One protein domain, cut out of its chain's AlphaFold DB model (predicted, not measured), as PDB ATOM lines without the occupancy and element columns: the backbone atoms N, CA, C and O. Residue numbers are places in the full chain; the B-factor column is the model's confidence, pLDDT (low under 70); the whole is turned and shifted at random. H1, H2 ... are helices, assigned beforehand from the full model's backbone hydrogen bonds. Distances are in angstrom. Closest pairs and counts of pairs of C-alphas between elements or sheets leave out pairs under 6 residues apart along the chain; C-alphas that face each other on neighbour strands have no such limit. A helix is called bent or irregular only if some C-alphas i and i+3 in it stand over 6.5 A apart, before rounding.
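This is residues 2 to 72 of the 177 residues of the protein "HECT domain-containing protein" of Maylandia zebra (zebra mbuna) (UniProt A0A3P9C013). A long bent helix, H2, makes most of a thin rod; the short helix H3 turns off at a corner at its far end, and H1 comes near its first arm at a slant, with the free residues 2 to 11 sticking out. The link from H1 folds back to the beginning of H2. The printed part has 71 residues with three named helices, H1, H2 and H3 in that order, and no named strand: all helix. It is extended, with a radius of gyration of the C-alphas of 19.0 A and spans of 61 by 19 by 17 A.

H2, residues 33 to 62, was assigned as one helix by its hydrogen bonds but is bent: C-alphas 48 and 51 are 6.8 A apart. Its arms are H2a, residues 33 to 48, 22.4 A long from C-alpha 33 at (8.351, 159.003, 278.978), and H2b, residues 51 to 62, 16.3 A long. H1, residues 2 to 21, is 29.6 A long from C-alpha 2 at (2.181, 139.326, 281.230); it has a kink of 33 degrees near residue 15 and is only just irregular, with C-alphas 14 and 17 6.7 A apart. H3, residues 65 to 71, is 9.6 A long and ends at C-alpha 71 at (40.526, 185.697, 264.855).

H2a and H2b stand at a steep tilt of 40 degrees. H1 and H2a are close but not clearly touching; their closest C-alphas, of Ile 19 and Leu 40, are 6.6 A apart. They run the same way at a steep tilt of 45 degrees. H2b, with residues 57 to 61 alone, only just touches H3, with 3 pairs of C-alphas within 8 A, and only at the corner; the closest C-alphas, of Leu 60 and Leu 66, are 5.0 A apart. Their lines are about perpendicular, at 73 degrees. H1 is apart from H2b and H3. In H2a, H2b and H3 every O i to N i+4 pair is within hydrogen-bond range; in H1, 14 of 16 are.

The C-alphas farthest apart, of Ile 2 and Tyr 72, are 62.6 A apart. The printed part has no cut. The link from H1 to H2 is long, with 11 residues; that from H2 to H3 is tight, with 2. The mean pLDDT of the printed part is 72.2, and residues 2 to 26 and 72 are under 70.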
ATOM      1  N   ILE A   2       1.045 139.641 280.332       43.34
ATOM      2  CA  ILE A   2       2.181 139.326 281.230       43.34
ATOM      3  C   ILE A   2       3.549 139.411 280.522       43.34
ATOM      4  O   ILE A   2       4.460 140.068 281.013       43.34
ATOM      5  N   HIS A   3       3.672 138.845 279.318       44.03
ATOM      6  CA  HIS A   3       4.916 138.900 278.533       44.03
ATOM      7  C   HIS A   3       5.330 140.335 278.140       44.03
ATOM      8  O   HIS A   3       6.511 140.669 278.101       44.03
ATOM      9  N   PHE A   4       4.348 141.210 277.900       46.22
ATOM     10  CA  PHE A   4       4.576 142.617 277.557       46.22
ATOM     11  C   PHE A   4       5.066 143.421 278.770       46.22
ATOM     12  O   PHE A   4       5.974 144.240 278.650       46.22
ATOM     13  N   ILE A   5       4.516 143.137 279.954       50.59
ATOM     14  CA  ILE A   5       4.919 143.761 281.222       50.59
ATOM     15  C   ILE A   5       6.353 143.360 281.594       50.59
ATOM     16  O   ILE A   5       7.153 144.222 281.948       50.59
ATOM     17  N   ILE A   6       6.708 142.080 281.440       51.38
ATOM     18  CA  ILE A   6       8.061 141.580 281.737       51.38
ATOM     19  C   ILE A   6       9.096 142.190 280.780       51.38
ATOM     20  O   ILE A   6      10.133 142.675 281.226       51.38
ATOM     21  N   SER A   7       8.807 142.226 279.476       50.34
ATOM     22  CA  SER A   7       9.711 142.828 278.486       50.34
ATOM     23  C   SER A   7       9.915 144.331 278.724       50.34
ATOM     24  O   SER A   7      11.045 144.817 278.667       50.34
ATOM     25  N   SER A   8       8.848 145.047 279.092       51.94
ATOM     26  CA  SER A   8       8.914 146.473 279.436       51.94
ATOM     27  C   SER A   8       9.749 146.727 280.697       51.94
ATOM     28  O   SER A   8      10.554 147.654 280.725       51.94
ATOM     29  N   TYR A   9       9.614 145.881 281.723       58.38
ATOM     30  CA  TYR A   9      10.405 145.972 282.954       58.38
ATOM     31  C   TYR A   9      11.909 145.781 282.698       58.38
ATOM     32  O   TYR A   9      12.722 146.568 283.178       58.38
ATOM     33  N   TYR A  10      12.287 144.790 281.883       54.53
ATOM     34  CA  TYR A  10      13.690 144.551 281.525       54.53
ATOM     35  C   TYR A  10      14.303 145.692 280.702       54.53
ATOM     36  O   TYR A  10      15.458 146.051 280.931       54.53
ATOM     37  N   ALA A  11      13.540 146.284 279.779       55.53
ATOM     38  CA  ALA A  11      13.995 147.432 278.996       55.53
ATOM     39  C   ALA A  11      14.248 148.666 279.884       55.53
ATOM     40  O   ALA A  11      15.270 149.337 279.738       55.53
ATOM     41  N   VAL A  12      13.364 148.926 280.854       60.28
ATOM     42  CA  VAL A  12      13.530 150.020 281.825       60.28
ATOM     43  C   VAL A  12      14.711 149.757 282.766       60.28
ATOM     44  O   VAL A  12      15.500 150.666 283.015       60.28
ATOM     45  N   ALA A  13      14.898 148.518 283.232       59.47
ATOM     46  CA  ALA A  13      16.025 148.149 284.091       59.47
ATOM     47  C   ALA A  13      17.389 148.316 283.393       59.47
ATOM     48  O   ALA A  13      18.348 148.762 284.021       59.47
ATOM     49  N   GLN A  14      17.479 148.022 282.089       60.91
ATOM     50  CA  GLN A  14      18.699 148.254 281.302       60.91
ATOM     51  C   GLN A  14      18.972 149.747 281.054       60.91
ATOM     52  O   GLN A  14      20.131 150.153 281.004       60.91
ATOM     53  N   ALA A  15      17.927 150.572 280.936       62.06
ATOM     54  CA  ALA A  15      18.057 152.018 280.751       62.06
ATOM     55  C   ALA A  15      18.307 152.791 282.063       62.06
ATOM     56  O   ALA A  15      18.801 153.917 282.021       62.06
ATOM     57  N   ALA A  16      18.013 152.201 283.227       64.25
ATOM     58  CA  ALA A  16      18.125 152.854 284.535       64.25
ATOM     59  C   ALA A  16      19.546 153.355 284.855       64.25
ATOM     60  O   ALA A  16      19.708 154.431 285.430       64.25
ATOM     61  N   SER A  17      20.580 152.620 284.437       64.31
ATOM     62  CA  SER A  17      21.981 153.028 284.612       64.31
ATOM     63  C   SER A  17      22.336 154.258 283.770       64.31
ATOM     64  O   SER A  17      23.024 155.151 284.258       64.31
ATOM     65  N   LEU A  18      21.820 154.349 282.538       65.12
ATOM     66  CA  LEU A  18      21.992 155.514 281.667       65.12
ATOM     67  C   LEU A  18      21.238 156.734 282.208       65.12
ATOM     68  O   LEU A  18      21.785 157.832 282.194       65.12
ATOM     69  N   ILE A  19      20.025 156.539 282.732       65.69
ATOM     70  CA  ILE A  19      19.211 157.602 283.346       65.69
ATOM     71  C   ILE A  19      19.911 158.174 284.586       65.69
ATOM     72  O   ILE A  19      20.040 159.392 284.723       65.69
ATOM     73  N   SER A  20      20.432 157.299 285.451       67.19
ATOM     74  CA  SER A  20      21.192 157.707 286.634       67.19
ATOM     75  C   SER A  20      22.494 158.421 286.264       67.19
ATOM     76  O   SER A  20      22.849 159.402 286.913       67.19
ATOM     77  N   LEU A  21      23.198 157.958 285.224       67.12
ATOM     78  CA  LEU A  21      24.432 158.582 284.740       67.12
ATOM     79  C   LEU A  21      24.175 159.955 284.097       67.12
ATOM     80  O   LEU A  21      24.996 160.860 284.230       67.12
ATOM     81  N   ALA A  22      23.012 160.129 283.465       67.56
ATOM     82  CA  ALA A  22      22.538 161.413 282.960       67.56
ATOM     83  C   ALA A  22      22.102 162.391 284.064       67.56
ATOM     84  O   ALA A  22      21.748 163.528 283.758       67.56
ATOM     85  N   GLY A  23      22.126 161.972 285.337       68.62
ATOM     86  CA  GLY A  23      21.740 162.797 286.484       68.62
ATOM     87  C   GLY A  23      20.236 163.071 286.577       68.62
ATOM     88  O   GLY A  23      19.813 163.910 287.371       68.62
ATOM     89  N   HIS A  24      19.418 162.372 285.785       66.12
ATOM     90  CA  HIS A  24      17.972 162.554 285.767       66.12
ATOM     91  C   HIS A  24      17.324 161.807 286.941       66.12
ATOM     92  O   HIS A  24      17.027 160.620 286.855       66.12
ATOM     93  N   ASN A  25      17.055 162.522 288.035       64.56
ATOM     94  CA  ASN A  25      16.260 162.038 289.174       64.56
ATOM     95  C   ASN A  25      14.752 162.307 288.972       64.56
ATOM     96  O   ASN A  25      14.056 162.774 289.872       64.56
ATOM     97  N   VAL A  26      14.241 162.058 287.763       64.50
ATOM     98  CA  VAL A  26      12.833 162.302 287.408       64.50
ATOM     99  C   VAL A  26      12.060 160.986 287.451       64.50
ATOM    100  O   VAL A  26      12.481 159.984 286.875       64.50
ATOM    101  N   CYS A  27      10.909 160.979 288.130       71.00
ATOM    102  CA  CYS A  27       9.999 159.839 288.107       71.00
ATOM    103  C   CYS A  27       9.393 159.704 286.701       71.00
ATOM    104  O   CYS A  27       8.634 160.572 286.260       71.00
ATOM    105  N   ILE A  28       9.745 158.631 285.989       70.62
ATOM    106  CA  ILE A  28       9.227 158.367 284.644       70.62
ATOM    107  C   ILE A  28       7.789 157.864 284.761       70.62
ATOM    108  O   ILE A  28       7.524 156.792 285.305       70.62
ATOM    109  N   THR A  29       6.861 158.638 284.220       76.56
ATOM    110  CA  THR A  29       5.443 158.317 284.103       76.56
ATOM    111  C   THR A  29       5.092 158.018 282.649       76.56
ATOM    112  O   THR A  29       5.857 158.276 281.717       76.56
ATOM    113  N   LEU A  30       3.892 157.481 282.412       73.25
ATOM    114  CA  LEU A  30       3.411 157.268 281.046       73.25
ATOM    115  C   LEU A  30       3.272 158.577 280.257       73.25
ATOM    116  O   LEU A  30       3.352 158.532 279.030       73.25
ATOM    117  N   GLN A  31       3.086 159.708 280.947       75.12
ATOM    118  CA  GLN A  31       2.939 161.025 280.336       75.12
ATOM    119  C   GLN A  31       4.281 161.649 279.913       75.12
ATOM    120  O   GLN A  31       4.338 162.246 278.845       75.12
ATOM    121  N   ASN A  32       5.360 161.492 280.692       76.62
ATOM    122  CA  ASN A  32       6.650 162.167 280.435       76.62
ATOM    123  C   ASN A  32       7.722 161.275 279.770       76.62
ATOM    124  O   ASN A  32       8.835 161.727 279.487       76.62
ATOM    125  N   LYS A  33       7.401 160.002 279.502       78.56
ATOM    126  CA  LYS A  33       8.351 159.003 278.978       78.56
ATOM    127  C   LYS A  33       9.052 159.414 277.681       78.56
ATOM    128  O   LYS A  33      10.201 159.044 277.474       78.56
ATOM    129  N   GLN A  34       8.364 160.134 276.796       76.62
ATOM    130  CA  GLN A  34       8.904 160.515 275.487       76.62
ATOM    131  C   GLN A  34       9.922 161.646 275.604       76.62
ATOM    132  O   GLN A  34      10.990 161.561 275.011       76.62
ATOM    133  N   GLU A  35       9.609 162.650 276.417       77.38
ATOM    134  CA  GLU A  35      10.509 163.760 276.729       77.38
ATOM    135  C   GLU A  35      11.764 163.250 277.443       77.38
ATOM    136  O   GLU A  35      12.879 163.482 276.987       77.38
ATOM    137  N   THR A  36      11.587 162.400 278.459       75.62
ATOM    138  CA  THR A  36      12.719 161.822 279.201       75.62
ATOM    139  C   THR A  36      13.613 160.953 278.306       75.62
ATOM    140  O   THR A  36      14.837 160.962 278.437       75.62
ATOM    141  N   ALA A  37      13.027 160.193 277.374       76.56
ATOM    142  CA  ALA A  37      13.789 159.389 276.422       76.56
ATOM    143  C   ALA A  37      14.571 160.255 275.420       76.56
ATOM    144  O   ALA A  37      15.697 159.904 275.066       76.56
ATOM    145  N   LEU A  38      13.995 161.380 274.984       77.38
ATOM    146  CA  LEU A  38      14.652 162.344 274.106       77.38
ATOM    147  C   LEU A  38      15.852 162.995 274.806       77.38
ATOM    148  O   LEU A  38      16.950 163.007 274.251       77.38
ATOM    149  N   ASP A  39      15.670 163.463 276.041       74.69
ATOM    150  CA  ASP A  39      16.734 164.096 276.823       74.69
ATOM    151  C   ASP A  39      17.878 163.130 277.114       74.69
ATOM    152  O   ASP A  39      19.055 163.480 276.993       74.69
ATOM    153  N   LEU A  40      17.547 161.874 277.419       76.06
ATOM    154  CA  LEU A  40      18.542 160.830 277.610       76.06
ATOM    155  C   LEU A  40      19.309 160.525 276.316       76.06
ATOM    156  O   LEU A  40      20.530 160.363 276.351       76.06
ATOM    157  N   ALA A  41      18.617 160.465 275.176       75.12
ATOM    158  CA  ALA A  41      19.245 160.253 273.876       75.12
ATOM    159  C   ALA A  41      20.172 161.421 273.503       75.12
ATOM    160  O   ALA A  41      21.314 161.185 273.101       75.12
ATOM    161  N   HIS A  42      19.731 162.666 273.702       74.62
ATOM    162  CA  HIS A  42      20.560 163.854 273.513       74.62
ATOM    163  C   HIS A  42      21.794 163.828 274.414       74.62
ATOM    164  O   HIS A  42      22.914 163.969 273.922       74.62
ATOM    165  N   TRP A  43      21.619 163.577 275.712       74.94
ATOM    166  CA  TRP A  43      22.727 163.483 276.660       74.94
ATOM    167  C   TRP A  43      23.733 162.394 276.260       74.94
ATOM    168  O   TRP A  43      24.943 162.622 276.273       74.94
ATOM    169  N   TYR A  44      23.248 161.227 275.837       74.62
ATOM    170  CA  TYR A  44      24.081 160.094 275.442       74.62
ATOM    171  C   TYR A  44      24.877 160.358 274.155       74.62
ATOM    172  O   TYR A  44      26.062 160.020 274.073       74.62
ATOM    173  N   VAL A  45      24.258 161.001 273.160       76.06
ATOM    174  CA  VAL A  45      24.938 161.431 271.929       76.06
ATOM    175  C   VAL A  45      25.992 162.497 272.238       76.06
ATOM    176  O   VAL A  45      27.123 162.396 271.757       76.06
ATOM    177  N   LEU A  46      25.665 163.480 273.084       74.81
ATOM    178  CA  LEU A  46      26.607 164.516 273.510       74.81
ATOM    179  C   LEU A  46      27.796 163.920 274.271       74.81
ATOM    180  O   LEU A  46      28.939 164.259 273.985       74.81
ATOM    181  N   GLN A  47      27.564 162.971 275.180       74.00
ATOM    182  CA  GLN A  47      28.619 162.276 275.926       74.00
ATOM    183  C   GLN A  47      29.594 161.524 275.017       74.00
ATOM    184  O   GLN A  47      30.808 161.627 275.188       74.00
ATOM    185  N   ARG A  48      29.084 160.789 274.024       75.44
ATOM    186  CA  ARG A  48      29.937 160.018 273.107       75.44
ATOM    187  C   ARG A  48      30.709 160.872 272.121       75.44
ATOM    188  O   ARG A  48      31.813 160.500 271.735       75.44
ATOM    189  N   THR A  49      30.135 161.992 271.706       76.88
ATOM    190  CA  THR A  49      30.784 162.896 270.752       76.88
ATOM    191  C   THR A  49      31.712 163.892 271.437       76.88
ATOM    192  O   THR A  49      32.620 164.397 270.784       76.88
ATOM    193  N   ARG A  50      31.577 164.099 272.754       77.75
ATOM    194  CA  ARG A  50      32.390 165.046 273.526       77.75
ATOM    195  C   ARG A  50      33.889 164.795 273.416       77.75
ATOM    196  O   ARG A  50      34.610 165.705 273.032       77.75
ATOM    197  N   ALA A  51      34.368 163.588 273.715       80.69
ATOM    198  CA  ALA A  51      35.807 163.311 273.682       80.69
ATOM    199  C   ALA A  51      36.412 163.403 272.259       80.69
ATOM    200  O   ALA A  51      37.455 164.042 272.107       80.69
ATOM    201  N   PRO A  52      35.788 162.841 271.201       78.06
ATOM    202  CA  PRO A  52      36.218 163.077 269.821       78.06
ATOM    203  C   PRO A  52      36.218 164.559 269.430       78.06
ATOM    204  O   PRO A  52      37.168 165.026 268.806       78.06
ATOM    205  N   PHE A  53      35.188 165.306 269.829       82.44
ATOM    206  CA  PHE A  53      35.071 166.731 269.541       82.44
ATOM    207  C   PHE A  53      36.137 167.562 270.263       82.44
ATOM    208  O   PHE A  53      36.760 168.422 269.650       82.44
ATOM    209  N   GLU A  54      36.393 167.288 271.544       86.38
ATOM    210  CA  GLU A  54      37.443 167.950 272.320       86.38
ATOM    211  C   GLU A  54      38.824 167.675 271.715       86.38
ATOM    212  O   GLU A  54      39.578 168.617 271.493       86.38
ATOM    213  N   ARG A  55      39.124 166.426 271.327       88.94
ATOM    214  CA  ARG A  55      40.386 166.089 270.639       88.94
ATOM    215  C   ARG A  55      40.518 166.778 269.286       88.94
ATOM    216  O   ARG A  55      41.601 167.243 268.946       88.94
ATOM    217  N   PHE A  56      39.433 166.849 268.520       87.50
ATOM    218  CA  PHE A  56      39.411 167.565 267.249       87.50
ATOM    219  C   PHE A  56      39.669 169.063 267.452       87.50
ATOM    220  O   PHE A  56      40.558 169.622 266.817       87.50
ATOM    221  N   ARG A  57      38.964 169.694 268.397       88.00
ATOM    222  CA  ARG A  57      39.167 171.096 268.786       88.00
ATOM    223  C   ARG A  57      40.604 171.355 269.239       88.00
ATOM    224  O   ARG A  57      41.200 172.339 268.815       88.00
ATOM    225  N   ASP A  58      41.157 170.492 270.082       92.88
ATOM    226  CA  ASP A  58      42.518 170.643 270.600       92.88
ATOM    227  C   ASP A  58      43.560 170.447 269.483       92.88
ATOM    228  O   ASP A  58      44.552 171.172 269.443       92.88
ATOM    229  N   GLY A  59      43.299 169.552 268.523       93.38
ATOM    230  CA  GLY A  59      44.090 169.415 267.296       93.38
ATOM    231  C   GLY A  59      44.023 170.653 266.394       93.38
ATOM    232  O   GLY A  59      45.044 171.108 265.892       93.38
ATOM    233  N   LEU A  60      42.844 171.262 266.230       90.12
ATOM    234  CA  LEU A  60      42.720 172.536 265.511       90.12
ATOM    235  C   LEU A  60      43.466 173.665 266.230       90.12
ATOM    236  O   LEU A  60      44.055 174.522 265.573       90.12
ATOM    237  N   ARG A  61      43.456 173.674 267.567       90.00
ATOM    238  CA  ARG A  61      44.193 174.657 268.368       90.00
ATOM    239  C   ARG A  61      45.704 174.478 268.244       90.00
ATOM    240  O   ARG A  61      46.398 175.464 268.045       90.00
ATOM    241  N   SER A  62      46.225 173.252 268.317       91.00
ATOM    242  CA  SER A  62      47.673 173.012 268.208       91.00
ATOM    243  C   SER A  62      48.240 173.391 266.837       91.00
ATOM    244  O   SER A  62      49.388 173.814 266.745       91.00
ATOM    245  N   LEU A  63      47.424 173.290 265.786       90.44
ATOM    246  CA  LEU A  63      47.764 173.729 264.433       90.44
ATOM    247  C   LEU A  63      47.574 175.242 264.213       90.44
ATOM    248  O   LEU A  63      47.781 175.720 263.100       90.44
ATOM    249  N   GLY A  64      47.126 175.997 265.223       86.62
ATOM    250  CA  GLY A  64      46.791 177.423 265.109       86.62
ATOM    251  C   GLY A  64      45.533 177.717 264.279       86.62
ATOM    252  O   GLY A  64      45.145 178.873 264.128       86.62
ATOM    253  N   VAL A  65      44.857 176.685 263.763       82.31
ATOM    254  CA  VAL A  65      43.650 176.802 262.929       82.31
ATOM    255  C   VAL A  65      42.466 177.291 263.753       82.31
ATOM    256  O   VAL A  65      41.690 178.109 263.270       82.31
ATOM    257  N   LEU A  66      42.321 176.826 265.000       82.94
ATOM    258  CA  LEU A  66      41.238 177.281 265.876       82.94
ATOM    259  C   LEU A  66      41.372 178.772 266.199       82.94
ATOM    260  O   LEU A  66      40.382 179.497 266.143       82.94
ATOM    261  N   ASP A  67      42.591 179.227 266.481       83.25
ATOM    262  CA  ASP A  67      42.859 180.632 266.774       83.25
ATOM    263  C   ASP A  67      42.674 181.485 265.509       83.25
ATOM    264  O   ASP A  67      42.059 182.546 265.577       83.25
ATOM    265  N   ALA A  68      43.085 180.997 264.332       75.50
ATOM    266  CA  ALA A  68      42.819 181.650 263.047       75.50
ATOM    267  C   ALA A  68      41.313 181.752 262.731       75.50
ATOM    268  O   ALA A  68      40.841 182.814 262.329       75.50
ATOM    269  N   LEU A  69      40.546 180.685 262.973       73.56
ATOM    270  CA  LEU A  69      39.085 180.648 262.829       73.56
ATOM    271  C   LEU A  69      38.383 181.652 263.751       73.56
ATOM    272  O   LEU A  69      37.404 182.281 263.351       73.56
ATOM    273  N   GLN A  70      38.869 181.796 264.985       77.00
ATOM    274  CA  GLN A  70      38.328 182.736 265.970       77.00
ATOM    275  C   GLN A  70      38.758 184.182 265.708       77.00
ATOM    276  O   GLN A  70      37.989 185.104 265.969       77.00
ATOM    277  N   THR A  71      39.965 184.378 265.177       75.12
ATOM    278  CA  THR A  71      40.526 185.697 264.855       75.12
ATOM    279  C   THR A  71      39.927 186.258 263.567       75.12
ATOM    280  O   THR A  71      39.698 187.461 263.465       75.12
ATOM    281  N   TYR A  72      39.609 185.393 262.600       64.38
ATOM    282  CA  TYR A  72      39.069 185.789 261.302       64.38
ATOM    283  C   TYR A  72      37.796 185.014 260.927       64.38
ATOM    284  O   TYR A  72      37.752 184.357 259.879       64.38
TER     285      TYR A  72